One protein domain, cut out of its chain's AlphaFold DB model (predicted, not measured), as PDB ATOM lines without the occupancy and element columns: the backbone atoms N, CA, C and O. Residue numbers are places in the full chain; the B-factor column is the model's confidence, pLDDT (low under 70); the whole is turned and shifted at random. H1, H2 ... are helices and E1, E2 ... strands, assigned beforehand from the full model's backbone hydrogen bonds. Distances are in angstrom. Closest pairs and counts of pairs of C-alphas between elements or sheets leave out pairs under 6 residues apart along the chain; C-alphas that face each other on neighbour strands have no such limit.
ATOM      1  N   LEU A  56     -72.174 -31.784-100.307       43.22
ATOM      2  CA  LEU A  56     -71.878 -30.690 -99.373       43.22
ATOM      3  C   LEU A  56     -72.403 -29.317 -99.840       43.22
ATOM      4  O   LEU A  56     -72.698 -28.474 -98.993       43.22
ATOM      5  N   LYS A  57     -72.574 -29.078-101.151       51.25
ATOM      6  CA  LYS A  57     -73.085 -27.792-101.683       51.25
ATOM      7  C   LYS A  57     -74.571 -27.554-101.376       51.25
ATOM      8  O   LYS A  57     -75.029 -26.416-101.440       51.25
ATOM      9  N   LEU A  58     -75.321 -28.605-101.035       55.69
ATOM     10  CA  LEU A  58     -76.762 -28.549-100.743       55.69
ATOM     11  C   LEU A  58     -77.093 -28.410 -99.246       55.69
ATOM     12  O   LEU A  58     -78.270 -28.422 -98.877       55.69
ATOM     13  N   ILE A  59     -76.080 -28.260 -98.384       57.12
ATOM     14  CA  ILE A  59     -76.264 -28.030 -96.946       57.12
ATOM     15  C   ILE A  59     -76.416 -26.529 -96.678       57.12
ATOM     16  O   ILE A  59     -75.462 -25.758 -96.762       57.12
ATOM     17  N   GLN A  60     -77.629 -26.117 -96.324       60.53
ATOM     18  CA  GLN A  60     -77.955 -24.763 -95.885       60.53
ATOM     19  C   GLN A  60     -77.837 -24.639 -94.358       60.53
ATOM     20  O   GLN A  60     -78.114 -25.584 -93.619       60.53
ATOM     21  N   LYS A  61     -77.474 -23.450 -93.870       54.81
ATOM     22  CA  LYS A  61     -77.504 -23.113 -92.438       54.81
ATOM     23  C   LYS A  61     -78.955 -23.097 -91.945       54.81
ATOM     24  O   LYS A  61     -79.755 -22.298 -92.432       54.81
ATOM     25  N   ALA A  62     -79.291 -23.940 -90.972       45.22
ATOM     26  CA  ALA A  62     -80.533 -23.809 -90.219       45.22
ATOM     27  C   ALA A  62     -80.375 -22.648 -89.227       45.22
ATOM     28  O   ALA A  62     -79.868 -22.825 -88.121       45.22
ATOM     29  N   VAL A  63     -80.809 -21.450 -89.621       44.78
ATOM     30  CA  VAL A  63     -81.155 -20.431 -88.624       44.78
ATOM     31  C   VAL A  63     -82.437 -20.921 -87.957       44.78
ATOM     32  O   VAL A  63     -83.436 -21.151 -88.640       44.78
ATOM     33  N   GLY A  64     -82.361 -21.192 -86.655       39.03
ATOM     34  CA  GLY A  64     -83.483 -21.710 -85.879       39.03
ATOM     35  C   GLY A  64     -84.602 -20.685 -85.698       39.03
ATOM     36  O   GLY A  64     -84.427 -19.495 -85.939       39.03
ATOM     37  N   ASP A  65     -85.741 -21.167 -85.218       40.75
ATOM     38  CA  ASP A  65     -87.002 -20.428 -85.071       40.75
ATOM     39  C   ASP A  65     -86.977 -19.346 -83.958       40.75
ATOM     40  O   ASP A  65     -87.979 -18.684 -83.687       40.75
ATOM     41  N   ALA A 367    -124.332  -4.298 -95.023       89.19
ATOM     42  CA  ALA A 367    -124.145  -4.836 -93.677       89.19
ATOM     43  C   ALA A 367    -122.738  -4.546 -93.109       89.19
ATOM     44  O   ALA A 367    -122.515  -4.711 -91.905       89.19
ATOM     45  N   GLN A 368    -121.800  -4.065 -93.934       89.06
ATOM     46  CA  GLN A 368    -120.504  -3.586 -93.454       89.06
ATOM     47  C   GLN A 368    -120.646  -2.268 -92.664       89.06
ATOM     48  O   GLN A 368    -121.548  -1.472 -92.937       89.06
ATOM     49  N   PRO A 369    -119.775  -2.010 -91.669       89.81
ATOM     50  CA  PRO A 369    -118.664  -2.853 -91.216       89.81
ATOM     51  C   PRO A 369    -119.051  -3.823 -90.074       89.81
ATOM     52  O   PRO A 369    -118.186  -4.312 -89.347       89.81
ATOM     53  N   ALA A 370    -120.352  -4.050 -89.849       87.81
ATOM     54  CA  ALA A 370    -120.860  -4.821 -88.713       87.81
ATOM     55  C   ALA A 370    -120.883  -6.341 -88.967       87.81
ATOM     56  O   ALA A 370    -120.551  -7.108 -88.066       87.81
ATOM     57  N   ASP A 371    -121.248  -6.768 -90.180       87.56
ATOM     58  CA  ASP A 371    -121.230  -8.168 -90.623       87.56
ATOM     59  C   ASP A 371    -120.125  -8.381 -91.662       87.56
ATOM     60  O   ASP A 371    -120.275  -8.037 -92.836       87.56
ATOM     61  N   ASN A 372    -119.019  -8.990 -91.226       84.31
ATOM     62  CA  ASN A 372    -117.864  -9.290 -92.065       84.31
ATOM     63  C   ASN A 372    -117.889 -10.698 -92.694       84.31
ATOM     64  O   ASN A 372    -116.865 -11.134 -93.234       84.31
ATOM     65  N   THR A 373    -119.017 -11.420 -92.671       89.19
ATOM     66  CA  THR A 373    -119.117 -12.757 -93.294       89.19
ATOM     67  C   THR A 373    -118.921 -12.723 -94.811       89.19
ATOM     68  O   THR A 373    -118.311 -13.637 -95.368       89.19
ATOM     69  N   VAL A 374    -119.347 -11.644 -95.472       89.62
ATOM     70  CA  VAL A 374    -119.097 -11.376 -96.895       89.62
ATOM     71  C   VAL A 374    -118.342 -10.048 -97.007       89.62
ATOM     72  O   VAL A 374    -118.908  -9.016 -96.643       89.62
ATOM     73  N   PRO A 375    -117.078 -10.024 -97.474       89.12
ATOM     74  CA  PRO A 375    -116.355  -8.766 -97.621       89.12
ATOM     75  C   PRO A 375    -117.026  -7.865 -98.664       89.12
ATOM     76  O   PRO A 375    -117.684  -8.356 -99.584       89.12
ATOM     77  N   GLY A 376    -116.848  -6.552 -98.532       91.19
ATOM     78  CA  GLY A 376    -117.160  -5.622 -99.618       91.19
ATOM     79  C   GLY A 376    -116.171  -5.727-100.785       91.19
ATOM     80  O   GLY A 376    -115.143  -6.400-100.702       91.19
ATOM     81  N   GLU A 377    -116.462  -5.015-101.873       93.12
ATOM     82  CA  GLU A 377    -115.557  -4.853-103.015       93.12
ATOM     83  C   GLU A 377    -115.403  -3.362-103.348       93.12
ATOM     84  O   GLU A 377    -116.355  -2.595-103.220       93.12
ATOM     85  N   SER A 378    -114.209  -2.960-103.792       96.31
ATOM     86  CA  SER A 378    -113.902  -1.601-104.252       96.31
ATOM     87  C   SER A 378    -113.017  -1.671-105.499       96.31
ATOM     88  O   SER A 378    -111.996  -2.364-105.501       96.31
ATOM     89  N   GLN A 379    -113.411  -0.958-106.557       97.25
ATOM     90  CA  GLN A 379    -112.617  -0.815-107.777       97.25
ATOM     91  C   GLN A 379    -111.500   0.213-107.578       97.25
ATOM     92  O   GLN A 379    -110.400   0.006-108.083       97.25
ATOM     93  N   VAL A 380    -111.742   1.268-106.790       96.69
ATOM     94  CA  VAL A 380    -110.700   2.230-106.393       96.69
ATOM     95  C   VAL A 380    -109.554   1.497-105.697       96.69
ATOM     96  O   VAL A 380    -108.397   1.655-106.079       96.69
ATOM     97  N   TRP A 381    -109.858   0.622-104.734       96.00
ATOM     98  CA  TRP A 381    -108.840  -0.193-104.075       96.00
ATOM     99  C   TRP A 381    -108.180  -1.213-105.017       96.00
ATOM    100  O   TRP A 381    -106.971  -1.418-104.933       96.00
ATOM    101  N   GLU A 382    -108.932  -1.838-105.930       96.12
ATOM    102  CA  GLU A 382    -108.373  -2.778-106.913       96.12
ATOM    103  C   GLU A 382    -107.351  -2.096-107.839       96.12
ATOM    104  O   GLU A 382    -106.267  -2.639-108.057       96.12
ATOM    105  N   ASP A 383    -107.640  -0.886-108.321       94.69
ATOM    106  CA  ASP A 383    -106.719  -0.110-109.159       94.69
ATOM    107  C   ASP A 383    -105.432   0.248-108.385       94.69
ATOM    108  O   ASP A 383    -104.320   0.102-108.910       94.69
ATOM    109  N   LEU A 384    -105.558   0.622-107.103       92.94
ATOM    110  CA  LEU A 384    -104.417   0.857-106.205       92.94
ATOM    111  C   LEU A 384    -103.631  -0.438-105.923       92.94
ATOM    112  O   LEU A 384    -102.402  -0.401-105.855       92.94
ATOM    113  N   PHE A 385    -104.296  -1.595-105.811       93.19
ATOM    114  CA  PHE A 385    -103.651  -2.903-105.633       93.19
ATOM    115  C   PHE A 385    -102.842  -3.313-106.869       93.19
ATOM    116  O   PHE A 385    -101.724  -3.827-106.740       93.19
ATOM    117  N   GLN A 386    -103.370  -3.076-108.074       92.50
ATOM    118  CA  GLN A 386    -102.643  -3.337-109.320       92.50
ATOM    119  C   GLN A 386    -101.434  -2.403-109.465       92.50
ATOM    120  O   GLN A 386    -100.353  -2.868-109.825       92.50
ATOM    121  N   LEU A 387    -101.566  -1.122-109.095       90.38
ATOM    122  CA  LEU A 387    -100.434  -0.192-109.057       90.38
ATOM    123  C   LEU A 387     -99.388  -0.606-108.005       90.38
ATOM    124  O   LEU A 387     -98.203  -0.656-108.314       90.38
ATOM    125  N   ALA A 388     -99.802  -1.016-106.802       89.19
ATOM    126  CA  ALA A 388     -98.892  -1.528-105.771       89.19
ATOM    127  C   ALA A 388     -98.172  -2.824-106.191       89.19
ATOM    128  O   ALA A 388     -97.097  -3.147-105.681       89.19
ATOM    129  N   SER A 389     -98.743  -3.567-107.140       89.06
ATOM    130  CA  SER A 389     -98.179  -4.815-107.659       89.06
ATOM    131  C   SER A 389     -97.016  -4.621-108.641       89.06
ATOM    132  O   SER A 389     -96.371  -5.610-108.984       89.06
ATOM    133  N   THR A 390     -96.703  -3.387-109.059       87.81
ATOM    134  CA  THR A 390     -95.473  -3.082-109.819       87.81
ATOM    135  C   THR A 390     -94.237  -2.966-108.922       87.81
ATOM    136  O   THR A 390     -93.117  -3.042-109.423       87.81
ATOM    137  N   GLY A 391     -94.417  -2.735-107.615       86.06
ATOM    138  CA  GLY A 391     -93.347  -2.437-106.655       86.06
ATOM    139  C   GLY A 391     -92.658  -1.073-106.842       86.06
ATOM    140  O   GLY A 391     -92.013  -0.591-105.917       86.06
ATOM    141  N   VAL A 392     -92.807  -0.421-108.001       86.50
ATOM    142  CA  VAL A 392     -92.140   0.846-108.337       86.50
ATOM    143  C   VAL A 392     -93.138   1.857-108.899       86.50
ATOM    144  O   VAL A 392     -93.894   1.555-109.826       86.50
ATOM    145  N   SER A 393     -93.126   3.065-108.337       84.94
ATOM    146  CA  SER A 393     -93.970   4.192-108.743       84.94
ATOM    147  C   SER A 393     -93.556   4.787-110.094       84.94
ATOM    148  O   SER A 393     -92.447   4.576-110.589       84.94
ATOM    149  N   ALA A 394     -94.421   5.629-110.668       83.38
ATOM    150  CA  ALA A 394     -94.116   6.372-111.895       83.38
ATOM    151  C   ALA A 394     -92.928   7.357-111.759       83.38
ATOM    152  O   ALA A 394     -92.382   7.783-112.775       83.38
ATOM    153  N   ASP A 395     -92.523   7.705-110.530       81.12
ATOM    154  CA  ASP A 395     -91.347   8.532-110.220       81.12
ATOM    155  C   ASP A 395     -90.130   7.733-109.699       81.12
ATOM    156  O   ASP A 395     -89.092   8.322-109.397       81.12
ATOM    157  N   GLY A 396     -90.195   6.394-109.674       81.50
ATOM    158  CA  GLY A 396     -89.044   5.535-109.365       81.50
ATOM    159  C   GLY A 396     -88.754   5.340-107.871       81.50
ATOM    160  O   GLY A 396     -87.595   5.124-107.494       81.50
ATOM    161  N   ARG A 397     -89.784   5.422-107.023       84.44
ATOM    162  CA  ARG A 397     -89.773   5.102-105.584       84.44
ATOM    163  C   ARG A 397     -90.318   3.685-105.327       84.44
ATOM    164  O   ARG A 397     -91.057   3.144-106.151       84.44
ATOM    165  N   ASN A 398     -89.890   3.067-104.224       85.31
ATOM    166  CA  ASN A 398     -90.290   1.716-103.815       85.31
ATOM    167  C   ASN A 398     -91.662   1.686-103.123       85.31
ATOM    168  O   ASN A 398     -91.753   1.880-101.906       85.31
ATOM    169  N   ILE A 399     -92.696   1.297-103.867       85.88
ATOM    170  CA  ILE A 399     -94.049   1.150-103.334       85.88
ATOM    171  C   ILE A 399     -94.097   0.022-102.288       85.88
ATOM    172  O   ILE A 399     -93.601  -1.088-102.507       85.88
ATOM    173  N   ILE A 400     -94.752   0.295-101.159       81.50
ATOM    174  CA  ILE A 400     -95.111  -0.710-100.152       81.50
ATOM    175  C   ILE A 400     -96.529  -1.265-100.393       81.50
ATOM    176  O   ILE A 400     -97.342  -0.598-101.034       81.50
ATOM    177  N   PRO A 401     -96.885  -2.448 -99.855       84.62
ATOM    178  CA  PRO A 401     -98.266  -2.927 -99.886       84.62
ATOM    179  C   PRO A 401     -99.249  -1.905 -99.297       84.62
ATOM    180  O   PRO A 401     -98.966  -1.284 -98.271       84.62
ATOM    181  N   ILE A 402    -100.410  -1.754 -99.931       88.44
ATOM    182  CA  ILE A 402    -101.543  -1.011 -99.366       88.44
ATOM    183  C   ILE A 402    -102.257  -1.845 -98.280       88.44
ATOM    184  O   ILE A 402    -102.150  -3.076 -98.304       88.44
ATOM    185  N   PRO A 403    -102.983  -1.211 -97.338       91.31
ATOM    186  CA  PRO A 403    -103.931  -1.895 -96.456       91.31
ATOM    187  C   PRO A 403    -105.013  -2.655 -97.239       91.31
ATOM    188  O   PRO A 403    -105.212  -2.418 -98.431       91.31
ATOM    189  N   TYR A 404    -105.738  -3.549 -96.568       93.62
ATOM    190  CA  TYR A 404    -106.931  -4.216 -97.111       93.62
ATOM    191  C   TYR A 404    -108.062  -3.214 -97.457       93.62
ATOM    192  O   TYR A 404    -107.999  -2.056 -97.064       93.62
ATOM    193  N   HIS A 405    -109.092  -3.615 -98.214       93.81
ATOM    194  CA  HIS A 405    -110.218  -2.719 -98.554       93.81
ATOM    195  C   HIS A 405    -111.290  -2.620 -97.462       93.81
ATOM    196  O   HIS A 405    -111.991  -1.615 -97.388       93.81
ATOM    197  N   ASP A 406    -111.461  -3.672 -96.662       93.25
ATOM    198  CA  ASP A 406    -112.594  -3.821 -95.746       93.25
ATOM    199  C   ASP A 406    -112.152  -3.707 -94.282       93.25
ATOM    200  O   ASP A 406    -111.095  -4.209 -93.901       93.25
ATOM    201  N   VAL A 407    -112.997  -3.111 -93.440       92.81
ATOM    202  CA  VAL A 407    -112.680  -2.750 -92.045       92.81
ATOM    203  C   VAL A 407    -112.212  -3.959 -91.229       92.81
ATOM    204  O   VAL A 407    -111.299  -3.841 -90.411       92.81
ATOM    205  N   LYS A 408    -112.815  -5.137 -91.453       92.19
ATOM    206  CA  LYS A 408    -112.504  -6.369 -90.711       92.19
ATOM    207  C   LYS A 408    -111.731  -7.385 -91.563       92.19
ATOM    208  O   LYS A 408    -112.296  -8.127 -92.374       92.19
ATOM    209  N   VAL A 409    -110.426  -7.465 -91.290       91.44
ATOM    210  CA  VAL A 409    -109.477  -8.467 -91.830       91.44
ATOM    211  C   VAL A 409    -109.564  -9.846 -91.168       91.44
ATOM    212  O   VAL A 409    -109.059 -10.836 -91.705       91.44
ATOM    213  N   THR A 410    -110.178  -9.929 -89.988       93.00
ATOM    214  CA  THR A 410    -110.376 -11.182 -89.259       93.00
ATOM    215  C   THR A 410    -111.406 -12.071 -89.956       93.00
ATOM    216  O   THR A 410    -112.393 -11.599 -90.520       93.00
ATOM    217  N   GLU A 411    -111.181 -13.382 -89.903       93.31
ATOM    218  CA  GLU A 411    -112.188 -14.383 -90.263       93.31
ATOM    219  C   GLU A 411    -113.238 -14.429 -89.136       93.31
ATOM    220  O   GLU A 411    -112.838 -14.681 -87.997       93.31
ATOM    221  N   PRO A 412    -114.547 -14.221 -89.389       92.94
ATOM    222  CA  PRO A 412    -115.574 -14.200 -88.339       92.94
ATOM    223  C   PRO A 412    -115.500 -15.381 -87.359       92.94
ATOM    224  O   PRO A 412    -115.521 -15.193 -86.145       92.94
ATOM    225  N   ALA A 413    -115.307 -16.605 -87.863       94.25
ATOM    226  CA  ALA A 413    -115.221 -17.802 -87.022       94.25
ATOM    227  C   ALA A 413    -113.946 -17.859 -86.147       94.25
ATOM    228  O   ALA A 413    -113.934 -18.529 -85.113       94.25
ATOM    229  N   LEU A 414    -112.869 -17.169 -86.545       95.12
ATOM    230  CA  LEU A 414    -111.645 -17.038 -85.748       95.12
ATOM    231  C   LEU A 414    -111.730 -15.853 -84.779       95.12
ATOM    232  O   LEU A 414    -111.242 -15.965 -83.657       95.12
ATOM    233  N   LEU A 415    -112.398 -14.764 -85.175       95.12
ATOM    234  CA  LEU A 415    -112.759 -13.648 -84.299       95.12
ATOM    235  C   LEU A 415    -113.575 -14.155 -83.101       95.12
ATOM    236  O   LEU A 415    -113.166 -13.932 -81.963       95.12
ATOM    237  N   ASP A 416    -114.640 -14.929 -83.339       96.38
ATOM    238  CA  ASP A 416    -115.450 -15.563 -82.286       96.38
ATOM    239  C   ASP A 416    -114.607 -16.484 -81.386       96.38
ATOM    240  O   ASP A 416    -114.649 -16.378 -80.155       96.38
ATOM    241  N   LYS A 417    -113.803 -17.375 -81.990       97.19
ATOM    242  CA  LYS A 417    -112.947 -18.330 -81.264       97.19
ATOM    243  C   LYS A 417    -111.972 -17.614 -80.327       97.19
ATOM    244  O   LYS A 417    -111.903 -17.947 -79.143       97.19
ATOM    245  N   TYR A 418    -111.206 -16.656 -80.840       97.44
ATOM    246  CA  TYR A 418    -110.139 -16.016 -80.070       97.44
ATOM    247  C   TYR A 418    -110.674 -14.948 -79.107       97.44
ATOM    248  O   TYR A 418    -110.127 -14.800 -78.015       97.44
ATOM    249  N   THR A 419    -111.815 -14.323 -79.415       97.81
ATOM    250  CA  THR A 419    -112.601 -13.548 -78.439       97.81
ATOM    251  C   THR A 419    -112.999 -14.421 -77.249       97.81
ATOM    252  O   THR A 419    -112.749 -14.055 -76.098       97.81
ATOM    253  N   LYS A 420    -113.537 -15.622 -77.503       98.44
ATOM    254  CA  LYS A 420    -113.897 -16.572 -76.443       98.44
ATOM    255  C   LYS A 420    -112.678 -17.059 -75.648       98.44
ATOM    256  O   LYS A 420    -112.765 -17.153 -74.427       98.44
ATOM    257  N   GLN A 421    -111.542 -17.302 -76.304       98.00
ATOM    258  CA  GLN A 421    -110.285 -17.655 -75.631       98.00
ATOM    259  C   GLN A 421    -109.790 -16.539 -74.700       98.00
ATOM    260  O   GLN A 421    -109.393 -16.823 -73.572       98.00
ATOM    261  N   MET A 422    -109.835 -15.276 -75.135       97.75
ATOM    262  CA  MET A 422    -109.453 -14.126 -74.306       97.75
ATOM    263  C   MET A 422    -110.371 -13.972 -73.086       97.75
ATOM    264  O   MET A 422    -109.889 -13.755 -71.972       97.75
ATOM    265  N   GLN A 423    -111.682 -14.162 -73.265       98.06
ATOM    266  CA  GLN A 423    -112.650 -14.199 -72.164       98.06
ATOM    267  C   GLN A 423    -112.359 -15.346 -71.182       98.06
ATOM    268  O   GLN A 423    -112.344 -15.124 -69.971       98.06
ATOM    269  N   ASP A 424    -112.090 -16.554 -71.686       98.31
ATOM    270  CA  ASP A 424    -111.805 -17.736 -70.865       98.31
ATOM    271  C   ASP A 424    -110.473 -17.622 -70.114       98.31
ATOM    272  O   ASP A 424    -110.404 -17.980 -68.938       98.31
ATOM    273  N   PHE A 425    -109.433 -17.072 -70.743       97.75
ATOM    274  CA  PHE A 425    -108.150 -16.784 -70.096       97.75
ATOM    275  C   PHE A 425    -108.325 -15.773 -68.954       97.75
ATOM    276  O   PHE A 425    -107.919 -16.032 -67.821       97.75
ATOM    277  N   ARG A 426    -109.039 -14.664 -69.203       95.94
ATOM    278  CA  ARG A 426    -109.367 -13.657 -68.174       95.94
ATOM    279  C   ARG A 426    -110.262 -14.205 -67.054       95.94
ATOM    280  O   ARG A 426    -110.212 -13.698 -65.937       95.94
ATOM    281  N   ALA A 427    -111.048 -15.247 -67.326       97.25
ATOM    282  CA  ALA A 427    -111.845 -15.972 -66.334       97.25
ATOM    283  C   ALA A 427    -111.075 -17.097 -65.603       97.25
ATOM    284  O   ALA A 427    -111.641 -17.734 -64.713       97.25
ATOM    285  N   GLY A 428    -109.813 -17.365 -65.961       97.50
ATOM    286  CA  GLY A 428    -109.012 -18.463 -65.403       97.50
ATOM    287  C   GLY A 428    -109.446 -19.865 -65.856       97.50
ATOM    288  O   GLY A 428    -109.139 -20.848 -65.184       97.50
ATOM    289  N   LEU A 429    -110.183 -19.961 -66.968       98.31
ATOM    290  CA  LEU A 429    -110.663 -21.209 -67.576       98.31
ATOM    291  C   LEU A 429    -109.686 -21.780 -68.621       98.31
ATOM    292  O   LEU A 429    -109.733 -22.974 -68.904       98.31
ATOM    293  N   VAL A 430    -108.802 -20.936 -69.160       98.00
ATOM    294  CA  VAL A 430    -107.663 -21.290 -70.025       98.00
ATOM    295  C   VAL A 430    -106.386 -20.838 -69.317       98.00
ATOM    296  O   VAL A 430    -106.302 -19.684 -68.899       98.00
ATOM    297  N   THR A 431    -105.398 -21.725 -69.154       97.56
ATOM    298  CA  THR A 431    -104.084 -21.354 -68.591       97.56
ATOM    299  C   THR A 431    -103.147 -20.771 -69.654       97.56
ATOM    300  O   THR A 431    -103.427 -20.839 -70.851       97.56
ATOM    301  N   MET A 432    -102.008 -20.213 -69.230       95.50
ATOM    302  CA  MET A 432    -101.009 -19.626 -70.136       95.50
ATOM    303  C   MET A 432    -100.503 -20.644 -71.174       95.50
ATOM    304  O   MET A 432    -100.352 -20.331 -72.349       95.50
ATOM    305  N   GLU A 433    -100.315 -21.889 -70.741       95.12
ATOM    306  CA  GLU A 433     -99.835 -23.025 -71.535       95.12
ATOM    307  C   GLU A 433    -100.913 -23.616 -72.462       95.12
ATOM    308  O   GLU A 433    -100.600 -24.413 -73.342       95.12
ATOM    309  N   GLN A 434    -102.181 -23.252 -72.248       96.62
ATOM    310  CA  GLN A 434    -103.337 -23.679 -73.046       96.62
ATOM    311  C   GLN A 434    -103.813 -22.601 -74.030       96.62
ATOM    312  O   GLN A 434    -104.713 -22.855 -74.829       96.62
ATOM    313  N   PHE A 435    -103.254 -21.395 -73.951       96.75
ATOM    314  CA  PHE A 435    -103.629 -20.268 -74.791       96.75
ATOM    315  C   PHE A 435    -103.136 -20.500 -76.229       96.75
ATOM    316  O   PHE A 435    -101.931 -20.572 -76.465       96.75
ATOM    317  N   GLU A 436    -104.046 -20.630 -77.201       95.81
ATOM    318  CA  GLU A 436    -103.664 -20.839 -78.603       95.81
ATOM    319  C   GLU A 436    -103.144 -19.552 -79.266       95.81
ATOM    320  O   GLU A 436    -103.531 -18.436 -78.909       95.81
ATOM    321  N   ASP A 437    -102.303 -19.711 -80.288       92.06
ATOM    322  CA  ASP A 437    -101.751 -18.600 -81.057       92.06
ATOM    323  C   ASP A 437    -102.797 -17.971 -81.997       92.06
ATOM    324  O   ASP A 437    -103.081 -18.474 -83.089       92.06
ATOM    325  N   HIS A 438    -103.354 -16.833 -81.581       91.94
ATOM    326  CA  HIS A 438    -104.339 -16.085 -82.361       91.94
ATOM    327  C   HIS A 438    -103.732 -15.167 -83.437       91.94
ATOM    328  O   HIS A 438    -104.476 -14.468 -84.124       91.94
ATOM    329  N   ARG A 439    -102.406 -15.178 -83.652       87.06
ATOM    330  CA  ARG A 439    -101.752 -14.375 -84.707       87.06
ATOM    331  C   ARG A 439    -102.295 -14.679 -86.106       87.06
ATOM    332  O   ARG A 439    -102.370 -13.789 -86.941       87.06
ATOM    333  N   ASN A 440    -102.771 -15.900 -86.352       83.44
ATOM    334  CA  ASN A 440    -103.386 -16.301 -87.623       83.44
ATOM    335  C   ASN A 440    -104.930 -16.159 -87.642       83.44
ATOM    336  O   ASN A 440    -105.615 -17.011 -88.198       83.44
ATOM    337  N   ALA A 441    -105.498 -15.101 -87.048       90.38
ATOM    338  CA  ALA A 441    -106.953 -14.861 -86.989       90.38
ATOM    339  C   ALA A 441    -107.601 -14.333 -88.295       90.38
ATOM    340  O   ALA A 441    -108.785 -13.985 -88.304       90.38
ATOM    341  N   PHE A 442    -106.849 -14.227 -89.391       90.62
ATOM    342  CA  PHE A 442    -107.311 -13.610 -90.639       90.62
ATOM    343  C   PHE A 442    -108.142 -14.531 -91.531       90.62
ATOM    344  O   PHE A 442    -108.064 -15.757 -91.443       90.62
ATOM    345  N   ARG A 443    -108.854 -13.896 -92.468       87.75
ATOM    346  CA  ARG A 443    -109.517 -14.537 -93.611       87.75
ATOM    347  C   ARG A 443    -108.623 -15.569 -94.300       87.75
ATOM    348  O   ARG A 443    -107.450 -15.306 -94.580       87.75
ATOM    349  N   THR A 444    -109.191 -16.739 -94.589       85.25
ATOM    350  CA  THR A 444    -108.434 -17.908 -95.078       85.25
ATOM    351  C   THR A 444    -108.382 -18.053 -96.601       85.25
ATOM    352  O   THR A 444    -107.465 -18.705 -97.104       85.25
ATOM    353  N   ASP A 445    -109.309 -17.431 -97.335       90.06
ATOM    354  CA  ASP A 445    -109.384 -17.481 -98.803       90.06
ATOM    355  C   ASP A 445    -108.127 -16.909 -99.495       90.06
ATOM    356  O   ASP A 445    -107.500 -15.968 -99.008       90.06
ATOM    357  N   GLN A 446    -107.760 -17.445-100.667       88.75
ATOM    358  CA  GLN A 446    -106.550 -17.026-101.376       88.75
ATOM    359  C   GLN A 446    -106.629 -15.586-101.909       88.75
ATOM    360  O   GLN A 446    -105.616 -14.887-101.850       88.75
ATOM    361  N   LYS A 447    -107.783 -15.122-102.421       91.19
ATOM    362  CA  LYS A 447    -107.928 -13.721-102.860       91.19
ATOM    363  C   LYS A 447    -107.811 -12.807-101.645       91.19
ATOM    364  O   LYS A 447    -106.930 -11.956-101.623       91.19
ATOM    365  N   GLN A 448    -108.606 -13.054-100.607       90.94
ATOM    366  CA  GLN A 448    -108.610 -12.255 -99.376       90.94
ATOM    367  C   GLN A 448    -107.212 -12.209 -98.727       90.94
ATOM    368  O   GLN A 448    -106.723 -11.135 -98.380       90.94
ATOM    369  N   ARG A 449    -106.493 -13.340 -98.656       90.38
ATOM    370  CA  ARG A 449    -105.093 -13.377 -98.192       90.38
ATOM    371  C   ARG A 449    -104.131 -12.614 -99.093       90.38
ATOM    372  O   ARG A 449    -103.190 -12.018 -98.577       90.38
ATOM    373  N   ALA A 450    -104.309 -12.636-100.410       90.88
ATOM    374  CA  ALA A 450    -103.443 -11.883-101.314       90.88
ATOM    375  C   ALA A 450    -103.680 -10.370-101.221       90.88
ATOM    376  O   ALA A 450    -102.719  -9.594-101.285       90.88
ATOM    377  N   ASP A 451    -104.937  -9.991-100.994       92.00
ATOM    378  CA  ASP A 451    -105.412  -8.623-100.810       92.00
ATOM    379  C   ASP A 451    -104.892  -8.016 -99.496       92.00
ATOM    380  O   ASP A 451    -104.418  -6.887 -99.501       92.00
ATOM    381  N   MET A 452    -104.834  -8.794 -98.408       89.69
ATOM    382  CA  MET A 452    -104.145  -8.425 -97.153       89.69
ATOM    383  C   MET A 452    -102.599  -8.493 -97.238       89.69
ATOM    384  O   MET A 452    -101.908  -8.350 -96.232       89.69
ATOM    385  N   GLY A 453    -102.016  -8.778 -98.410       88.19
ATOM    386  CA  GLY A 453    -100.559  -8.885 -98.575       88.19
ATOM    387  C   GLY A 453     -99.918 -10.155 -97.988       88.19
ATOM    388  O   GLY A 453     -98.701 -10.210 -97.817       88.19
ATOM    389  N   PHE A 454    -100.703 -11.194 -97.687       86.69
ATOM    390  CA  PHE A 454    -100.253 -12.467 -97.098       86.69
ATOM    391  C   PHE A 454    -100.136 -13.625 -98.105       86.69
ATOM    392  O   PHE A 454     -99.712 -14.717 -97.725       86.69
ATOM    393  N   ALA A 455    -100.528 -13.419 -99.364       89.88
ATOM    394  CA  ALA A 455    -100.405 -14.384-100.461       89.88
ATOM    395  C   ALA A 455    -100.256 -13.680-101.826       89.88
ATOM    396  O   ALA A 455    -100.290 -12.450-101.914       89.88
ATOM    397  N   VAL A 456    -100.109 -14.470-102.889       91.38
ATOM    398  CA  VAL A 456    -100.248 -14.023-104.285       91.38
ATOM    399  C   VAL A 456    -101.579 -14.552-104.830       91.38
ATOM    400  O   VAL A 456    -101.969 -15.683-104.513       91.38
ATOM    401  N   ARG A 457    -102.289 -13.753-105.637       91.94
ATOM    402  CA  ARG A 457    -103.571 -14.161-106.235       91.94
ATOM    403  C   ARG A 457    -103.390 -15.339-107.202       91.94
ATOM    404  O   ARG A 457    -102.327 -15.547-107.790       91.94
ATOM    405  N   ALA A 458    -104.455 -16.114-107.390       90.88
ATOM    406  CA  ALA A 458    -104.485 -17.146-108.419       90.88
ATOM    407  C   ALA A 458    -104.389 -16.505-109.817       90.88
ATOM    408  O   ALA A 458    -105.073 -15.524-110.102       90.88
ATOM    409  N   GLY A 459    -103.539 -17.054-110.689       92.38
ATOM    410  CA  GLY A 459    -103.359 -16.562-112.062       92.38
ATOM    411  C   GLY A 459    -102.480 -15.313-112.225       92.38
ATOM    412  O   GLY A 459    -102.322 -14.858-113.356       92.38
ATOM    413  N   THR A 460    -101.883 -14.769-111.157       94.56
ATOM    414  CA  THR A 460    -100.900 -13.674-111.263       94.56
ATOM    415  C   THR A 460     -99.720 -14.079-112.172       94.56
ATOM    416  O   THR A 460     -99.167 -15.163-111.968       94.56
ATOM    417  N   PRO A 461     -99.307 -13.245-113.152       95.56
ATOM    418  CA  PRO A 461     -98.166 -13.536-114.028       95.56
ATOM    419  C   PRO A 461     -96.851 -13.746-113.257       95.56
ATOM    420  O   PRO A 461     -96.691 -13.146-112.194       95.56
ATOM    421  N   PRO A 462     -95.876 -14.523-113.777       95.31
ATOM    422  CA  PRO A 462     -94.642 -14.837-113.047       95.31
ATOM    423  C   PRO A 462     -93.823 -13.604-112.636       95.31
ATOM    424  O   PRO A 462     -93.364 -13.531-111.503       95.31
ATOM    425  N   GLU A 463     -93.706 -12.603-113.511       93.12
ATOM    426  CA  GLU A 463     -93.049 -11.315-113.225       93.12
ATOM    427  C   GLU A 463     -93.705 -10.599-112.029       93.12
ATOM    428  O   GLU A 463     -93.061 -10.326-111.016       93.12
ATOM    429  N   THR A 464     -95.022 -10.378-112.096       92.44
ATOM    430  CA  THR A 464     -95.806  -9.751-111.020       92.44
ATOM    431  C   THR A 464     -95.792 -10.583-109.735       92.44
ATOM    432  O   THR A 464     -95.772 -10.028-108.641       92.44
ATOM    433  N   MET A 465     -95.772 -11.914-109.846       93.88
ATOM    434  CA  MET A 465     -95.651 -12.834-108.714       93.88
ATOM    435  C   MET A 465     -94.282 -12.701-108.043       93.88
ATOM    436  O   MET A 465     -94.234 -12.668-106.818       93.88
ATOM    437  N   LEU A 466     -93.194 -12.568-108.808       91.69
ATOM    438  CA  LEU A 466     -91.848 -12.359-108.272       91.69
ATOM    439  C   LEU A 466     -91.740 -11.004-107.560       91.69
ATOM    440  O   LEU A 466     -91.230 -10.937-106.444       91.69
ATOM    441  N   ILE A 467     -92.289  -9.941-108.156       91.06
ATOM    442  CA  ILE A 467     -92.348  -8.610-107.537       91.06
ATOM    443  C   ILE A 467     -93.160  -8.672-106.236       91.06
ATOM    444  O   ILE A 467     -92.623  -8.386-105.164       91.06
ATOM    445  N   GLN A 468     -94.417  -9.129-106.293       89.00
ATOM    446  CA  GLN A 468     -95.271  -9.257-105.107       89.00
ATOM    447  C   GLN A 468     -94.638 -10.141-104.019       89.00
ATOM    448  O   GLN A 468     -94.811  -9.846-102.836       89.00
ATOM    449  N   ALA A 469     -93.940 -11.219-104.390       88.50
ATOM    450  CA  ALA A 469     -93.368 -12.170-103.442       88.50
ATOM    451  C   ALA A 469     -92.007 -11.759-102.872       88.50
ATOM    452  O   ALA A 469     -91.717 -12.182-101.761       88.50
ATOM    453  N   CYS A 470     -91.184 -10.969-103.569       87.69
ATOM    454  CA  CYS A 470     -89.765 -10.811-103.214       87.69
ATOM    455  C   CYS A 470     -89.247  -9.355-103.189       87.69
ATOM    456  O   CYS A 470     -88.236  -9.088-102.534       87.69
ATOM    457  N   PHE A 471     -89.932  -8.390-103.820       87.50
ATOM    458  CA  PHE A 471     -89.419  -7.019-104.014       87.50
ATOM    459  C   PHE A 471     -89.044  -6.284-102.712       87.50
ATOM    460  O   PHE A 471     -88.094  -5.504-102.693       87.50
ATOM    461  N   GLN A 472     -89.713  -6.589-101.593       82.44
ATOM    462  CA  GLN A 472     -89.452  -5.968-100.281       82.44
ATOM    463  C   GLN A 472     -88.018  -6.170 -99.748       82.44
ATOM    464  O   GLN A 472     -87.569  -5.411 -98.889       82.44
ATOM    465  N   CYS A 473     -87.306  -7.198-100.224       82.94
ATOM    466  CA  CYS A 473     -85.910  -7.481 -99.855       82.94
ATOM    467  C   CYS A 473     -84.938  -7.394-101.046       82.94
ATOM    468  O   CYS A 473     -83.735  -7.224-100.842       82.94
ATOM    469  N   HIS A 474     -85.459  -7.482-102.271       86.12
ATOM    470  CA  HIS A 474     -84.697  -7.699-103.499       86.12
ATOM    471  C   HIS A 474     -85.014  -6.616-104.538       86.12
ATOM    472  O   HIS A 474     -85.723  -6.864-105.509       86.12
ATOM    473  N   ASN A 475     -84.531  -5.395-104.299       87.25
ATOM    474  CA  ASN A 475     -84.668  -4.267-105.221       87.25
ATOM    475  C   ASN A 475     -83.412  -3.380-105.222       87.25
ATOM    476  O   ASN A 475     -82.700  -3.289-104.216       87.25
ATOM    477  N   GLY A 476     -83.168  -2.683-106.333       86.19
ATOM    478  CA  GLY A 476     -81.980  -1.862-106.576       86.19
ATOM    479  C   GLY A 476     -81.845  -0.578-105.746       86.19
ATOM    480  O   GLY A 476     -80.902   0.176-105.971       86.19
ATOM    481  N   LYS A 477     -82.754  -0.298-104.797       87.31
ATOM    482  CA  LYS A 477     -82.621   0.823-103.842       87.31
ATOM    483  C   LYS A 477     -81.972   0.412-102.511       87.31
ATOM    484  O   LYS A 477     -81.561   1.281-101.739       87.31
ATOM    485  N   LEU A 478     -81.905  -0.892-102.231       85.50
ATOM    486  CA  LEU A 478     -81.306  -1.467-101.019       85.50
ATOM    487  C   LEU A 478     -79.784  -1.662-101.167       85.50
ATOM    488  O   LEU A 478     -79.223  -1.511-102.252       85.50
ATOM    489  N   ASP A 479     -79.101  -2.003-100.070       84.50
ATOM    490  CA  ASP A 479     -77.640  -2.181-100.039       84.50
ATOM    491  C   ASP A 479     -77.233  -3.462-100.783       84.50
ATOM    492  O   ASP A 479     -77.247  -4.547-100.208       84.50
ATOM    493  N   GLN A 480     -76.850  -3.359-102.055       82.94
ATOM    494  CA  GLN A 480     -76.532  -4.534-102.882       82.94
ATOM    495  C   GLN A 480     -75.332  -5.356-102.352       82.94
ATOM    496  O   GLN A 480     -75.116  -6.492-102.771       82.94
ATOM    497  N   ASN A 481     -74.559  -4.816-101.400       82.00
ATOM    498  CA  ASN A 481     -73.418  -5.498-100.784       82.00
ATOM    499  C   ASN A 481     -73.836  -6.547 -99.728       82.00
ATOM    500  O   ASN A 481     -73.072  -7.478 -99.445       82.00
ATOM    501  N   ILE A 482     -75.026  -6.418 -99.125       79.19
ATOM    502  CA  ILE A 482     -75.484  -7.299 -98.033       79.19
ATOM    503  C   ILE A 482     -76.169  -8.553 -98.583       79.19
ATOM    504  O   ILE A 482     -76.810  -8.510 -99.630       79.19
ATOM    505  N   SER A 483     -76.081  -9.683 -97.872       75.38
ATOM    506  CA  SER A 483     -76.613 -10.974 -98.342       75.38
ATOM    507  C   SER A 483     -78.111 -10.962 -98.661       75.38
ATOM    508  O   SER A 483     -78.531 -11.690 -99.559       75.38
ATOM    509  N   ARG A 484     -78.900 -10.137 -97.961       77.62
ATOM    510  CA  ARG A 484     -80.346  -9.988 -98.177       77.62
ATOM    511  C   ARG A 484     -80.712  -9.353 -99.524       77.62
ATOM    512  O   ARG A 484     -81.754  -9.702-100.058       77.62
ATOM    513  N   SER A 485     -79.879  -8.479-100.093       77.62
ATOM    514  CA  SER A 485     -80.242  -7.660-101.266       77.62
ATOM    515  C   SER A 485     -79.287  -7.827-102.452       77.62
ATOM    516  O   SER A 485     -79.136  -6.916-103.253       77.62
ATOM    517  N   ARG A 486     -78.664  -9.008-102.596       75.31
ATOM    518  CA  ARG A 486     -77.721  -9.339-103.692       75.31
ATOM    519  C   ARG A 486     -78.348  -9.560-105.077       75.31
ATOM    520  O   ARG A 486     -77.653 -10.029-105.970       75.31
ATOM    521  N   PHE A 487     -79.645  -9.315-105.239       82.25
ATOM    522  CA  PHE A 487     -80.297  -9.315-106.546       82.25
ATOM    523  C   PHE A 487     -81.525  -8.403-106.554       82.25
ATOM    524  O   PHE A 487     -82.146  -8.187-105.507       82.25
ATOM    525  N   ASP A 488     -81.877  -7.897-107.737       86.19
ATOM    526  CA  ASP A 488     -83.118  -7.152-107.984       86.19
ATOM    527  C   ASP A 488     -84.134  -8.046-108.718       86.19
ATOM    528  O   ASP A 488     -83.809  -8.673-109.726       86.19
ATOM    529  N   VAL A 489     -85.376  -8.118-108.226       87.00
ATOM    530  CA  VAL A 489     -86.451  -8.876-108.902       87.00
ATOM    531  C   VAL A 489     -87.083  -8.122-110.064       87.00
ATOM    532  O   VAL A 489     -87.763  -8.730-110.890       87.00
ATOM    533  N   ASN A 490     -86.858  -6.811-110.158       86.06
ATOM    534  CA  ASN A 490     -87.149  -6.067-111.368       86.06
ATOM    535  C   ASN A 490     -86.094  -6.434-112.423       86.06
ATOM    536  O   ASN A 490     -84.975  -5.914-112.432       86.06
ATOM    537  N   PHE A 491     -86.473  -7.328-113.337       82.25
ATOM    538  CA  PHE A 491     -85.597  -7.817-114.401       82.25
ATOM    539  C   PHE A 491     -84.997  -6.687-115.257       82.25
ATOM    540  O   PHE A 491     -83.849  -6.777-115.695       82.25
ATOM    541  N   GLN A 492     -85.736  -5.588-115.450       81.75
ATOM    542  CA  GLN A 492     -85.261  -4.433-116.215       81.75
ATOM    543  C   GLN A 492     -84.102  -3.735-115.490       81.75
ATOM    544  O   GLN A 492     -83.101  -3.414-116.125       81.75
ATOM    545  N   ASN A 493     -84.182  -3.580-114.163       81.56
ATOM    546  CA  ASN A 493     -83.085  -3.054-113.342       81.56
ATOM    547  C   ASN A 493     -81.877  -4.004-113.319       81.56
ATOM    548  O   ASN A 493     -80.735  -3.554-113.428       81.56
ATOM    549  N   MET A 494     -82.117  -5.311-113.176       81.44
ATOM    550  CA  MET A 494     -81.061  -6.328-113.136       81.44
ATOM    551  C   MET A 494     -80.226  -6.337-114.424       81.44
ATOM    552  O   MET A 494     -79.002  -6.362-114.348       81.44
ATOM    553  N   VAL A 495     -80.863  -6.231-115.597       82.50
ATOM    554  CA  VAL A 495     -80.170  -6.191-116.900       82.50
ATOM    555  C   VAL A 495     -79.625  -4.795-117.249       82.50
ATOM    556  O   VAL A 495     -78.672  -4.684-118.018       82.50
ATOM    557  N   ALA A 496     -80.184  -3.716-116.689       83.75
ATOM    558  CA  ALA A 496     -79.709  -2.351-116.944       83.75
ATOM    559  C   ALA A 496     -78.423  -1.969-116.184       83.75
ATOM    560  O   ALA A 496     -77.804  -0.959-116.530       83.75
ATOM    561  N   ARG A 497     -78.012  -2.735-115.161       80.81
ATOM    562  CA  ARG A 497     -76.789  -2.477-114.381       80.81
ATOM    563  C   ARG A 497     -75.540  -3.011-115.109       80.81
ATOM    564  O   ARG A 497     -75.393  -4.223-115.238       80.81
ATOM    565  N   PRO A 498     -74.625  -2.146-115.591       75.88
ATOM    566  CA  PRO A 498     -73.479  -2.558-116.415       75.88
ATOM    567  C   PRO A 498     -72.332  -3.198-115.612       75.88
ATOM    568  O   PRO A 498     -71.361  -3.675-116.195       75.88
ATOM    569  N   ASP A 499     -72.419  -3.150-114.286       81.00
ATOM    570  CA  ASP A 499     -71.482  -3.673-113.293       81.00
ATOM    571  C   ASP A 499     -71.921  -5.024-112.695       81.00
ATOM    572  O   ASP A 499     -71.205  -5.593-111.870       81.00
ATOM    573  N   VAL A 500     -73.071  -5.555-113.127       80.94
ATOM    574  CA  VAL A 500     -73.717  -6.755-112.579       80.94
ATOM    575  C   VAL A 500     -73.731  -7.895-113.599       80.94
ATOM    576  O   VAL A 500     -74.121  -7.720-114.753       80.94
ATOM    577  N   ASP A 501     -73.366  -9.099-113.154       88.62
ATOM    578  CA  ASP A 501     -73.648 -10.328-113.898       88.62
ATOM    579  C   ASP A 501     -75.110 -10.739-113.653       88.62
ATOM    580  O   ASP A 501     -75.442 -11.421-112.681       88.62
ATOM    581  N   ALA A 502     -75.995 -10.313-114.557       88.81
ATOM    582  CA  ALA A 502     -77.415 -10.648-114.504       88.81
ATOM    583  C   ALA A 502     -77.680 -12.167-114.585       88.81
ATOM    584  O   ALA A 502     -78.680 -12.637-114.050       88.81
ATOM    585  N   VAL A 503     -76.794 -12.967-115.194       91.06
ATOM    586  CA  VAL A 503     -76.936 -14.435-115.224       91.06
ATOM    587  C   VAL A 503     -76.662 -15.020-113.834       91.06
ATOM    588  O   VAL A 503     -77.392 -15.917-113.399       91.06
ATOM    589  N   ALA A 504     -75.675 -14.482-113.109       89.19
ATOM    590  CA  ALA A 504     -75.371 -14.858-111.727       89.19
ATOM    591  C   ALA A 504     -76.437 -14.382-110.718       89.19
ATOM    592  O   ALA A 504     -76.787 -15.140-109.806       89.19
ATOM    593  N   GLU A 505     -77.007 -13.184-110.886       87.81
ATOM    594  CA  GLU A 505     -78.143 -12.741-110.060       87.81
ATOM    595  C   GLU A 505     -79.385 -13.620-110.279       87.81
ATOM    596  O   GLU A 505     -80.005 -14.035-109.301       87.81
ATOM    597  N   ILE A 506     -79.702 -14.005-111.524       90.88
ATOM    598  CA  ILE A 506     -80.806 -14.941-111.806       90.88
ATOM    599  C   ILE A 506     -80.578 -16.301-111.128       90.88
ATOM    600  O   ILE A 506     -81.505 -16.846-110.527       90.88
ATOM    601  N   ASN A 507     -79.355 -16.843-111.179       90.75
ATOM    602  CA  ASN A 507     -79.023 -18.083-110.469       90.75
ATOM    603  C   ASN A 507     -79.224 -17.926-108.952       90.75
ATOM    604  O   ASN A 507     -79.877 -18.764-108.332       90.75
ATOM    605  N   THR A 508     -78.766 -16.808-108.377       86.38
ATOM    606  CA  THR A 508     -78.960 -16.483-106.953       86.38
ATOM    607  C   THR A 508     -80.449 -16.393-106.591       86.38
ATOM    608  O   THR A 508     -80.869 -16.909-105.553       86.38
ATOM    609  N   ALA A 509     -81.272 -15.785-107.450       87.00
ATOM    610  CA  ALA A 509     -82.717 -15.715-107.265       87.00
ATOM    611  C   ALA A 509     -83.366 -17.111-107.308       87.00
ATOM    612  O   ALA A 509     -84.151 -17.444-106.422       87.00
ATOM    613  N   ILE A 510     -82.998 -17.958-108.278       90.88
ATOM    614  CA  ILE A 510     -83.483 -19.344-108.389       90.88
ATOM    615  C   ILE A 510     -83.110 -20.165-107.144       90.88
ATOM    616  O   ILE A 510     -83.974 -20.836-106.580       90.88
ATOM    617  N   GLU A 511     -81.861 -20.088-106.677       85.50
ATOM    618  CA  GLU A 511     -81.402 -20.772-105.459       85.50
ATOM    619  C   GLU A 511     -82.206 -20.348-104.223       85.50
ATOM    620  O   GLU A 511     -82.624 -21.197-103.435       85.50
ATOM    621  N   ARG A 512     -82.488 -19.046-104.073       83.62
ATOM    622  CA  ARG A 512     -83.303 -18.526-102.963       83.62
ATOM    623  C   ARG A 512     -84.771 -18.923-103.067       83.62
ATOM    624  O   ARG A 512     -85.362 -19.268-102.046       83.62
ATOM    625  N   LEU A 513     -85.347 -18.946-104.271       87.25
ATOM    626  CA  LEU A 513     -86.721 -19.408-104.493       87.25
ATOM    627  C   LEU A 513     -86.909 -20.873-104.067       87.25
ATOM    628  O   LEU A 513     -87.912 -21.182-103.423       87.25
ATOM    629  N   LYS A 514     -85.933 -21.755-104.342       87.69
ATOM    630  CA  LYS A 514     -85.992 -23.174-103.934       87.69
ATOM    631  C   LYS A 514     -86.083 -23.386-102.420       87.69
ATOM    632  O   LYS A 514     -86.625 -24.400-101.993       87.69
ATOM    633  N   LEU A 515     -85.587 -22.456-101.598       82.69
ATOM    634  CA  LEU A 515     -85.698 -22.574-100.137       82.69
ATOM    635  C   LEU A 515     -87.169 -22.579 -99.690       82.69
ATOM    636  O   LEU A 515     -87.535 -23.302 -98.772       82.69
ATOM    637  N   GLY A 516     -88.040 -21.853-100.398       82.94
ATOM    638  CA  GLY A 516     -89.463 -21.749-100.075       82.94
ATOM    639  C   GLY A 516     -90.301 -23.004-100.340       82.94
ATOM    640  O   GLY A 516     -91.504 -22.961-100.091       82.94
ATOM    641  N   TYR A 517     -89.736 -24.094-100.870       87.12
ATOM    642  CA  TYR A 517     -90.446 -25.347-101.170       87.12
ATOM    643  C   TYR A 517     -91.023 -26.055 -99.918       87.12
ATOM    644  O   TYR A 517     -90.642 -25.766 -98.784       87.12
ATOM    645  N   SER A 518     -91.960 -26.994-100.112       86.81
ATOM    646  CA  SER A 518     -92.393 -27.938 -99.063       86.81
ATOM    647  C   SER A 518     -91.248 -28.830 -98.572       86.81
ATOM    648  O   SER A 518     -90.255 -29.010 -99.274       86.81
ATOM    649  N   GLU A 519     -91.392 -29.436 -97.392       84.38
ATOM    650  CA  GLU A 519     -90.397 -30.373 -96.852       84.38
ATOM    651  C   GLU A 519     -90.163 -31.561 -97.805       84.38
ATOM    652  O   GLU A 519     -89.026 -31.977 -98.040       84.38
ATOM    653  N   GLU A 520     -91.233 -32.065 -98.423       88.56
ATOM    654  CA  GLU A 520     -91.197 -33.135 -99.415       88.56
ATOM    655  C   GLU A 520     -90.440 -32.726-100.684       88.56
ATOM    656  O   GLU A 520     -89.688 -33.531-101.239       88.56
ATOM    657  N   ARG A 521     -90.628 -31.488-101.157       90.25
ATOM    658  CA  ARG A 521     -89.995 -30.965-102.379       90.25
ATOM    659  C   ARG A 521     -88.545 -30.531-102.123       90.25
ATOM    660  O   ARG A 521     -87.692 -30.817-102.958       90.25
ATOM    661  N   LEU A 522     -88.231 -29.973-100.951       85.19
ATOM    662  CA  LEU A 522     -86.858 -29.739-100.470       85.19
ATOM    663  C   LEU A 522     -86.056 -31.049-100.442       85.19
ATOM    664  O   LEU A 522     -84.956 -31.112-100.991       85.19
ATOM    665  N   ALA A 523     -86.642 -32.118 -99.889       85.44
ATOM    666  CA  ALA A 523     -86.020 -33.440 -99.849       85.44
ATOM    667  C   ALA A 523     -85.827 -34.065-101.247       85.44
ATOM    668  O   ALA A 523     -84.830 -34.749-101.469       85.44
ATOM    669  N   GLN A 524     -86.735 -33.815-102.199       89.00
ATOM    670  CA  GLN A 524     -86.574 -34.234-103.605       89.00
ATOM    671  C   GLN A 524     -85.440 -33.489-104.320       89.00
ATOM    672  O   GLN A 524     -84.728 -34.088-105.121       89.00
ATOM    673  N   GLU A 525     -85.261 -32.198-104.029       86.25
ATOM    674  CA  GLU A 525     -84.172 -31.365-104.563       86.25
ATOM    675  C   GLU A 525     -82.832 -31.594-103.824       86.25
ATOM    676  O   GLU A 525     -81.835 -30.950-104.142       86.25
ATOM    677  N   GLY A 526     -82.796 -32.497-102.834       85.56
ATOM    678  CA  GLY A 526     -81.603 -32.829-102.048       85.56
ATOM    679  C   GLY A 526     -81.181 -31.762-101.031       85.56
ATOM    680  O   GLY A 526     -80.126 -31.907-100.411       85.56
ATOM    681  N   ILE A 527     -81.986 -30.711-100.842       81.38
ATOM    682  CA  ILE A 527     -81.685 -29.581 -99.956       81.38
ATOM    683  C   ILE A 527     -81.827 -30.032 -98.499       81.38
ATOM    684  O   ILE A 527     -82.867 -30.550 -98.086       81.38
ATOM    685  N   LYS A 528     -80.770 -29.821 -97.711       80.38
ATOM    686  CA  LYS A 528     -80.697 -30.183 -96.289       80.38
ATOM    687  C   LYS A 528     -80.380 -28.938 -95.473       80.38
ATOM    688  O   LYS A 528     -79.553 -28.134 -95.890       80.38
ATOM    689  N   PHE A 529     -80.973 -28.808 -94.292       75.69
ATOM    690  CA  PHE A 529     -80.631 -27.744 -93.349       75.69
ATOM    691  C   PHE A 529     -79.837 -28.328 -92.176       75.69
ATOM    692  O   PHE A 529     -80.216 -29.366 -91.639       75.69
ATOM    693  N   MET A 530     -78.731 -27.690 -91.794       72.38
ATOM    694  CA  MET A 530     -77.867 -28.111 -90.686       72.38
ATOM    695  C   MET A 530     -77.967 -27.126 -89.524       72.38
ATOM    696  O   MET A 530     -77.735 -25.930 -89.705       72.38
ATOM    697  N   ASP A 531     -78.297 -27.633 -88.340       68.25
ATOM    698  CA  ASP A 531     -78.294 -26.871 -87.092       68.25
ATOM    699  C   ASP A 531     -76.851 -26.584 -86.646       68.25
ATOM    700  O   ASP A 531     -76.033 -27.495 -86.536       68.25
ATOM    701  N   GLU A 532     -76.513 -25.315 -86.394       64.12
ATOM    702  CA  GLU A 532     -75.137 -24.923 -86.039       64.12
ATOM    703  C   GLU A 532     -74.729 -25.309 -84.610       64.12
ATOM    704  O   GLU A 532     -73.537 -25.455 -84.337       64.12
ATOM    705  N   LYS A 533     -75.691 -25.460 -83.691       64.56
ATOM    706  CA  LYS A 533     -75.422 -25.780 -82.279       64.56
ATOM    707  C   LYS A 533     -75.032 -27.260 -82.116       64.56
ATOM    708  O   LYS A 533     -74.283 -27.597 -81.200       64.56
ATOM    709  N   THR A 534     -75.528 -28.130 -82.998       74.38
ATOM    710  CA  THR A 534     -75.384 -29.597 -82.943       74.38
ATOM    711  C   THR A 534     -74.601 -30.199 -84.115       74.38
ATOM    712  O   THR A 534     -73.981 -31.249 -83.954       74.38
ATOM    713  N   GLY A 535     -74.616 -29.559 -85.289       76.62
ATOM    714  CA  GLY A 535     -74.122 -30.122 -86.550       76.62
ATOM    715  C   GLY A 535     -75.065 -31.151 -87.194       76.62
ATOM    716  O   GLY A 535     -74.694 -31.772 -88.191       76.62
ATOM    717  N   GLU A 536     -76.266 -31.363 -86.648       80.12
ATOM    718  CA  GLU A 536     -77.228 -32.340 -87.168       80.12
ATOM    719  C   GLU A 536     -78.098 -31.762 -88.297       80.12
ATOM    720  O   GLU A 536     -78.349 -30.557 -88.381       80.12
ATOM    721  N   VAL A 537     -78.587 -32.635 -89.187       75.56
ATOM    722  CA  VAL A 537     -79.512 -32.241 -90.259       75.56
ATOM    723  C   VAL A 537     -80.922 -32.087 -89.682       75.56
ATOM    724  O   VAL A 537     -81.638 -33.075 -89.502       75.56
ATOM    725  N   LYS A 538     -81.335 -30.845 -89.415       71.06
ATOM    726  CA  LYS A 538     -82.691 -30.514 -88.966       71.06
ATOM    727  C   LYS A 538     -83.650 -30.566 -90.162       71.06
ATOM    728  O   LYS A 538     -83.465 -29.874 -91.162       71.06
ATOM    729  N   LYS A 539     -84.711 -31.372 -90.049       66.75
ATOM    730  CA  LYS A 539     -85.911 -31.214 -90.886       66.75
ATOM    731  C   LYS A 539     -86.571 -29.892 -90.505       66.75
ATOM    732  O   LYS A 539     -86.836 -29.683 -89.326       66.75
ATOM    733  N   LEU A 540     -86.811 -29.038 -91.493       61.31
ATOM    734  CA  LEU A 540     -87.518 -27.774 -91.323       61.31
ATOM    735  C   LEU A 540     -88.791 -27.818 -92.160       61.31
ATOM    736  O   LEU A 540     -88.727 -28.043 -93.372       61.31
ATOM    737  N   HIS A 541     -89.937 -27.605 -91.520       59.53
ATOM    738  CA  HIS A 541     -91.205 -27.452 -92.217       59.53
ATOM    739  C   HIS A 541     -91.203 -26.156 -93.055       59.53
ATOM    740  O   HIS A 541     -90.409 -25.232 -92.842       59.53
ATOM    741  N   LYS A 542     -92.095 -26.086 -94.053       57.94
ATOM    742  CA  LYS A 542     -92.166 -24.981 -95.028       57.94
ATOM    743  C   LYS A 542     -92.330 -23.627 -94.324       57.94
ATOM    744  O   LYS A 542     -93.412 -23.287 -93.854       57.94
ATOM    745  N   GLY A 543     -91.251 -22.846 -94.300       50.38
ATOM    746  CA  GLY A 543     -91.205 -21.509 -93.709       50.38
ATOM    747  C   GLY A 543     -90.571 -21.403 -92.318       50.38
ATOM    748  O   GLY A 543     -90.375 -20.269 -91.896       50.38
ATOM    749  N   GLU A 544     -90.200 -22.498 -91.642       53.09
ATOM    750  CA  GLU A 544     -89.502 -22.469 -90.333       53.09
ATOM    751  C   GLU A 544     -88.168 -21.710 -90.412       53.09
ATOM    752  O   GLU A 544     -87.962 -20.721 -89.715       53.09
ATOM    753  N   HIS A 545     -87.345 -22.020 -91.418       49.41
ATOM    754  CA  HIS A 545     -86.117 -21.280 -91.758       49.41
ATOM    755  C   HIS A 545     -86.338 -19.817 -92.224       49.41
ATOM    756  O   HIS A 545     -85.413 -19.173 -92.720       49.41
ATOM    757  N   ILE A 546     -87.568 -19.300 -92.130       51.72
ATOM    758  CA  ILE A 546     -87.979 -17.940 -92.500       51.72
ATOM    759  C   ILE A 546     -88.984 -17.367 -91.471       51.72
ATOM    760  O   ILE A 546     -89.623 -16.357 -91.763       51.72
ATOM    761  N   LEU A 547     -89.258 -18.019 -90.328       47.53
ATOM    762  CA  LEU A 547     -90.615 -17.984 -89.737       47.53
ATOM    763  C   LEU A 547     -91.127 -16.588 -89.335       47.53
ATOM    764  O   LEU A 547     -92.326 -16.318 -89.435       47.53
ATOM    765  N   THR A 548     -90.247 -15.638 -89.047       41.84
ATOM    766  CA  THR A 548     -90.573 -14.346 -88.433       41.84
ATOM    767  C   THR A 548     -90.530 -13.150 -89.416       41.84
ATOM    768  O   THR A 548     -89.801 -12.179 -89.281       41.84
ATOM    769  N   MET A 549     -91.438 -13.211 -90.399       47.94
ATOM    770  CA  MET A 549     -91.794 -12.160 -91.389       47.94
ATOM    771  C   MET A 549     -90.760 -11.865 -92.516       47.94
ATOM    772  O   MET A 549     -90.180 -12.844 -92.982       47.94
ATOM    773  N   PRO A 550     -90.814 -10.722 -93.244       57.88
ATOM    774  CA  PRO A 550     -91.186 -10.721 -94.667       57.88
ATOM    775  C   PRO A 550     -90.093 -11.233 -95.632       57.88
ATOM    776  O   PRO A 550     -88.910 -11.082 -95.345       57.88
ATOM    777  N   PRO A 551     -90.472 -11.765 -96.817       64.25
ATOM    778  CA  PRO A 551     -91.783 -11.587 -97.451       64.25
ATOM    779  C   PRO A 551     -92.852 -12.604 -97.020       64.25
ATOM    780  O   PRO A 551     -92.693 -13.817 -97.159       64.25
ATOM    781  N   ARG A 552     -94.013 -12.106 -96.574       74.31
ATOM    782  CA  ARG A 552     -95.168 -12.950 -96.188       74.31
ATOM    783  C   ARG A 552     -95.699 -13.766 -97.367       74.31
ATOM    784  O   ARG A 552     -96.011 -14.944 -97.226       74.31
ATOM    785  N   ARG A 553     -95.751 -13.124 -98.537       84.00
ATOM    786  CA  ARG A 553     -96.208 -13.706 -99.802       84.00
ATOM    787  C   ARG A 553     -95.316 -14.850-100.287       84.00
ATOM    788  O   ARG A 553     -95.856 -15.821-100.801       84.00
ATOM    789  N   PHE A 554     -93.996 -14.781-100.064       84.69
ATOM    790  CA  PHE A 554     -93.057 -15.847-100.436       84.69
ATOM    791  C   PHE A 554     -93.363 -17.167 -99.707       84.69
ATOM    792  O   PHE A 554     -93.497 -18.205-100.348       84.69
ATOM    793  N   LYS A 555     -93.590 -17.120 -98.386       80.06
ATOM    794  CA  LYS A 555     -93.983 -18.299 -97.582       80.06
ATOM    795  C   LYS A 555     -95.275 -18.957 -98.068       80.06
ATOM    796  O   LYS A 555     -95.449 -20.165 -97.935       80.06
ATOM    797  N   ALA A 556     -96.189 -18.147 -98.601       86.31
ATOM    798  CA  ALA A 556     -97.485 -18.580 -99.103       86.31
ATOM    799  C   ALA A 556     -97.458 -19.076-100.561       86.31
ATOM    800  O   ALA A 556     -98.504 -19.493-101.060       86.31
ATOM    801  N   LEU A 557     -96.307 -19.053-101.248       90.19
ATOM    802  CA  LEU A 557     -96.182 -19.658-102.574       90.19
ATOM    803  C   LEU A 557     -96.303 -21.182-102.475       90.19
ATOM    804  O   LEU A 557     -95.587 -21.837-101.710       90.19
ATOM    805  N   THR A 558     -97.166 -21.768-103.298       92.19
ATOM    806  CA  THR A 558     -97.150 -23.216-103.528       92.19
ATOM    807  C   THR A 558     -95.889 -23.616-104.290       92.19
ATOM    808  O   THR A 558     -95.271 -22.806-104.983       92.19
ATOM    809  N   ASP A 559     -95.510 -24.887-104.216       93.69
ATOM    810  CA  ASP A 559     -94.315 -25.367-104.915       93.69
ATOM    811  C   ASP A 559     -94.459 -25.223-106.439       93.69
ATOM    812  O   ASP A 559     -93.507 -24.841-107.107       93.69
ATOM    813  N   GLN A 560     -95.683 -25.366-106.966       95.38
ATOM    814  CA  GLN A 560     -96.016 -25.063-108.361       95.38
ATOM    815  C   GLN A 560     -95.781 -23.584-108.718       95.38
ATOM    816  O   GLN A 560     -95.347 -23.285-109.830       95.38
ATOM    817  N   GLN A 561     -96.065 -22.645-107.807       94.94
ATOM    818  CA  GLN A 561     -95.757 -21.227-108.015       94.94
ATOM    819  C   GLN A 561     -94.241 -20.985-108.004       94.94
ATOM    820  O   GLN A 561     -93.746 -20.237-108.843       94.94
ATOM    821  N   ILE A 562     -93.490 -21.666-107.134       94.38
ATOM    822  CA  ILE A 562     -92.020 -21.597-107.102       94.38
ATOM    823  C   ILE A 562     -91.413 -22.172-108.393       94.38
ATOM    824  O   ILE A 562     -90.601 -21.498-109.024       94.38
ATOM    825  N   ASP A 563     -91.857 -23.350-108.843       96.50
ATOM    826  CA  ASP A 563     -91.458 -23.937-110.132       96.50
ATOM    827  C   ASP A 563     -91.778 -22.966-111.297       96.50
ATOM    828  O   ASP A 563     -90.934 -22.729-112.161       96.50
ATOM    829  N   THR A 564     -92.951 -22.316-111.273       97.12
ATOM    830  CA  THR A 564     -93.370 -21.309-112.274       97.12
ATOM    831  C   THR A 564     -92.456 -20.074-112.298       97.12
ATOM    832  O   THR A 564     -92.120 -19.580-113.375       97.12
ATOM    833  N   LEU A 565     -92.035 -19.570-111.132       95.38
ATOM    834  CA  LEU A 565     -91.084 -18.456-111.027       95.38
ATOM    835  C   LEU A 565     -89.689 -18.845-111.527       95.38
ATOM    836  O   LEU A 565     -89.041 -18.070-112.229       95.38
ATOM    837  N   ILE A 566     -89.238 -20.054-111.192       95.94
ATOM    838  CA  ILE A 566     -87.939 -20.584-111.603       95.94
ATOM    839  C   ILE A 566     -87.886 -20.786-113.126       95.94
ATOM    840  O   ILE A 566     -86.885 -20.434-113.749       95.94
ATOM    841  N   ASP A 567     -88.949 -21.299-113.749       97.62
ATOM    842  CA  ASP A 567     -88.998 -21.480-115.205       97.62
ATOM    843  C   ASP A 567     -89.125 -20.152-115.968       97.62
ATOM    844  O   ASP A 567     -88.516 -20.007-117.030       97.62
ATOM    845  N   TYR A 568     -89.811 -19.149-115.405       96.19
ATOM    846  CA  TYR A 568     -89.751 -17.769-115.904       96.19
ATOM    847  C   TYR A 568     -88.317 -17.220-115.859       96.19
ATOM    848  O   TYR A 568     -87.797 -16.780-116.882       96.19
ATOM    849  N   LEU A 569     -87.636 -17.322-114.714       94.31
ATOM    850  CA  LEU A 569     -86.265 -16.833-114.550       94.31
ATOM    851  C   LEU A 569     -85.267 -17.523-115.498       94.31
ATOM    852  O   LEU A 569     -84.446 -16.840-116.110       94.31
ATOM    853  N   LYS A 570     -85.372 -18.843-115.709       95.94
ATOM    854  CA  LYS A 570     -84.595 -19.559-116.745       95.94
ATOM    855  C   LYS A 570     -84.893 -19.039-118.155       95.94
ATOM    856  O   LYS A 570     -83.977 -18.898-118.963       95.94
ATOM    857  N   ALA A 571     -86.164 -18.771-118.467       95.94
ATOM    858  CA  ALA A 571     -86.570 -18.267-119.777       95.94
ATOM    859  C   ALA A 571     -86.070 -16.837-120.036       95.94
ATOM    860  O   ALA A 571     -85.782 -16.504-121.183       95.94
ATOM    861  N   GLU A 572     -85.924 -16.011-118.997       94.12
ATOM    862  CA  GLU A 572     -85.256 -14.709-119.090       94.12
ATOM    863  C   GLU A 572     -83.726 -14.847-119.206       94.12
ATOM    864  O   GLU A 572     -83.120 -14.220-120.075       94.12
ATOM    865  N   GLN A 573     -83.097 -15.732-118.420       93.62
ATOM    866  CA  GLN A 573     -81.658 -16.030-118.498       93.62
ATOM    867  C   GLN A 573     -81.234 -16.475-119.907       93.62
ATOM    868  O   GLN A 573     -80.211 -16.028-120.421       93.62
ATOM    869  N   ALA A 574     -82.059 -17.294-120.565       95.50
ATOM    870  CA  ALA A 574     -81.840 -17.768-121.931       95.50
ATOM    871  C   ALA A 574     -81.968 -16.678-123.021       95.50
ATOM    872  O   ALA A 574     -81.707 -16.966-124.187       95.50
ATOM    873  N   LYS A 575     -82.363 -15.441-122.678       94.06
ATOM    874  CA  LYS A 575     -82.338 -14.272-123.585       94.06
ATOM    875  C   LYS A 575     -81.053 -13.445-123.460       94.06
ATOM    876  O   LYS A 575     -80.847 -12.534-124.259       94.06
TER     877      LYS A 575
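Overview. This is residues 56 to 65 and 367 to 575 of the 577 residues of the protein "Cytochrome c domain-containing protein" of Pseudobacteriovorax antillogorgiicola (UniProt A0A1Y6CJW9). H6 and H9 lie side by side and run opposite ways as the core of a helical body; H4 crosses H9, and the short H8 packs on H4. On one side of this body a tiny two-stranded sheet of E1 and E2 lies beyond H7; on another, long loops carry H1 and H2, which touch no other helix, with H2 far out. The printed part has 219 residues, with nine named helices and two named strands in the order E1, H1 to H7, E2, H8, H9; the sheet E1, E2 is parallel. The class is mostly helix, though under half of the residues are in named elements. The whole is only just compact, close to loose, with a radius of gyration of the C-alphas of 20.1 A and spans of 62 by 51 by 29 A.

Along the chain. E1 is residues 59 to 62, starting at C-alpha 59 (-76.264, -28.030, -96.946). After the cut come H1, residues 379 to 388, 13.9 A long, and H2, residues 412 to 426, 21.1 A, with C-alpha 426 at (-109.367, -13.657, -68.174). H3 is residues 446 to 451, H4 462 to 470, 11.7 A, and H5 491 to 496. H6 is residues 502 to 515, 20.4 A; H7 is 519 to 524, E2 528 to 531 and H8 552 to 555. H9 is residues 559 to 573, 20.8 A, ending at C-alpha 573 (-81.658, -16.030, -118.498).

Arrangement. E1 and E2 are parallel neighbours at 43 degrees, with N 60 and O 528 2.8 A apart and N 530 and O 60 2.9 A apart, both within hydrogen-bond range. H1 and H3 are close but not clearly touching, the closest C-alphas, of Phe 385 and Asp 451, being 7.7 A apart. H2 is apart from H3. H4 touches H8, closest at the C-alphas of Ala 469 and Phe 554, 4.8 A. H4 also touches residues 564 to 568 of H9, closest at the C-alphas of Pro 462 and Leu 565, 5.5 A, at a steep tilt of 67 degrees, only just short of about perpendicular. H5 and H6, a helical hairpin, only just touch, with 3 pairs of C-alphas within 8 A; the closest are those of Val 495 and Ala 502, 5.8 A. H6 touches H9 at a shallow tilt of 8 degrees, opposite ways, closest at the C-alphas of Ile 510 and Ile 566, 5.6 A. H6 and H7 are close but not clearly touching, closest at the C-alphas of Leu 515 and Leu 522, 7.3 A. Every O i to N i+4 pair is within hydrogen-bond range in H1, H2, H3, H4, H5, H7 and H9, and 9 of 10 in H6; H8 is too short for such a pair.

Size, cuts and confidence. The two C-alphas farthest apart, of Ala 427 and Pro 498, are 64.5 A apart. Residues 66 to 366 are not printed, and C-alphas 65 and 367 are 41.2 A apart across the cut. The links H1 to H2, H2 to H3, H4 to H5 and E2 to H8 are long. The pLDDT is under 70 at residues 56 to 65, 531 to 533 and 539 to 551.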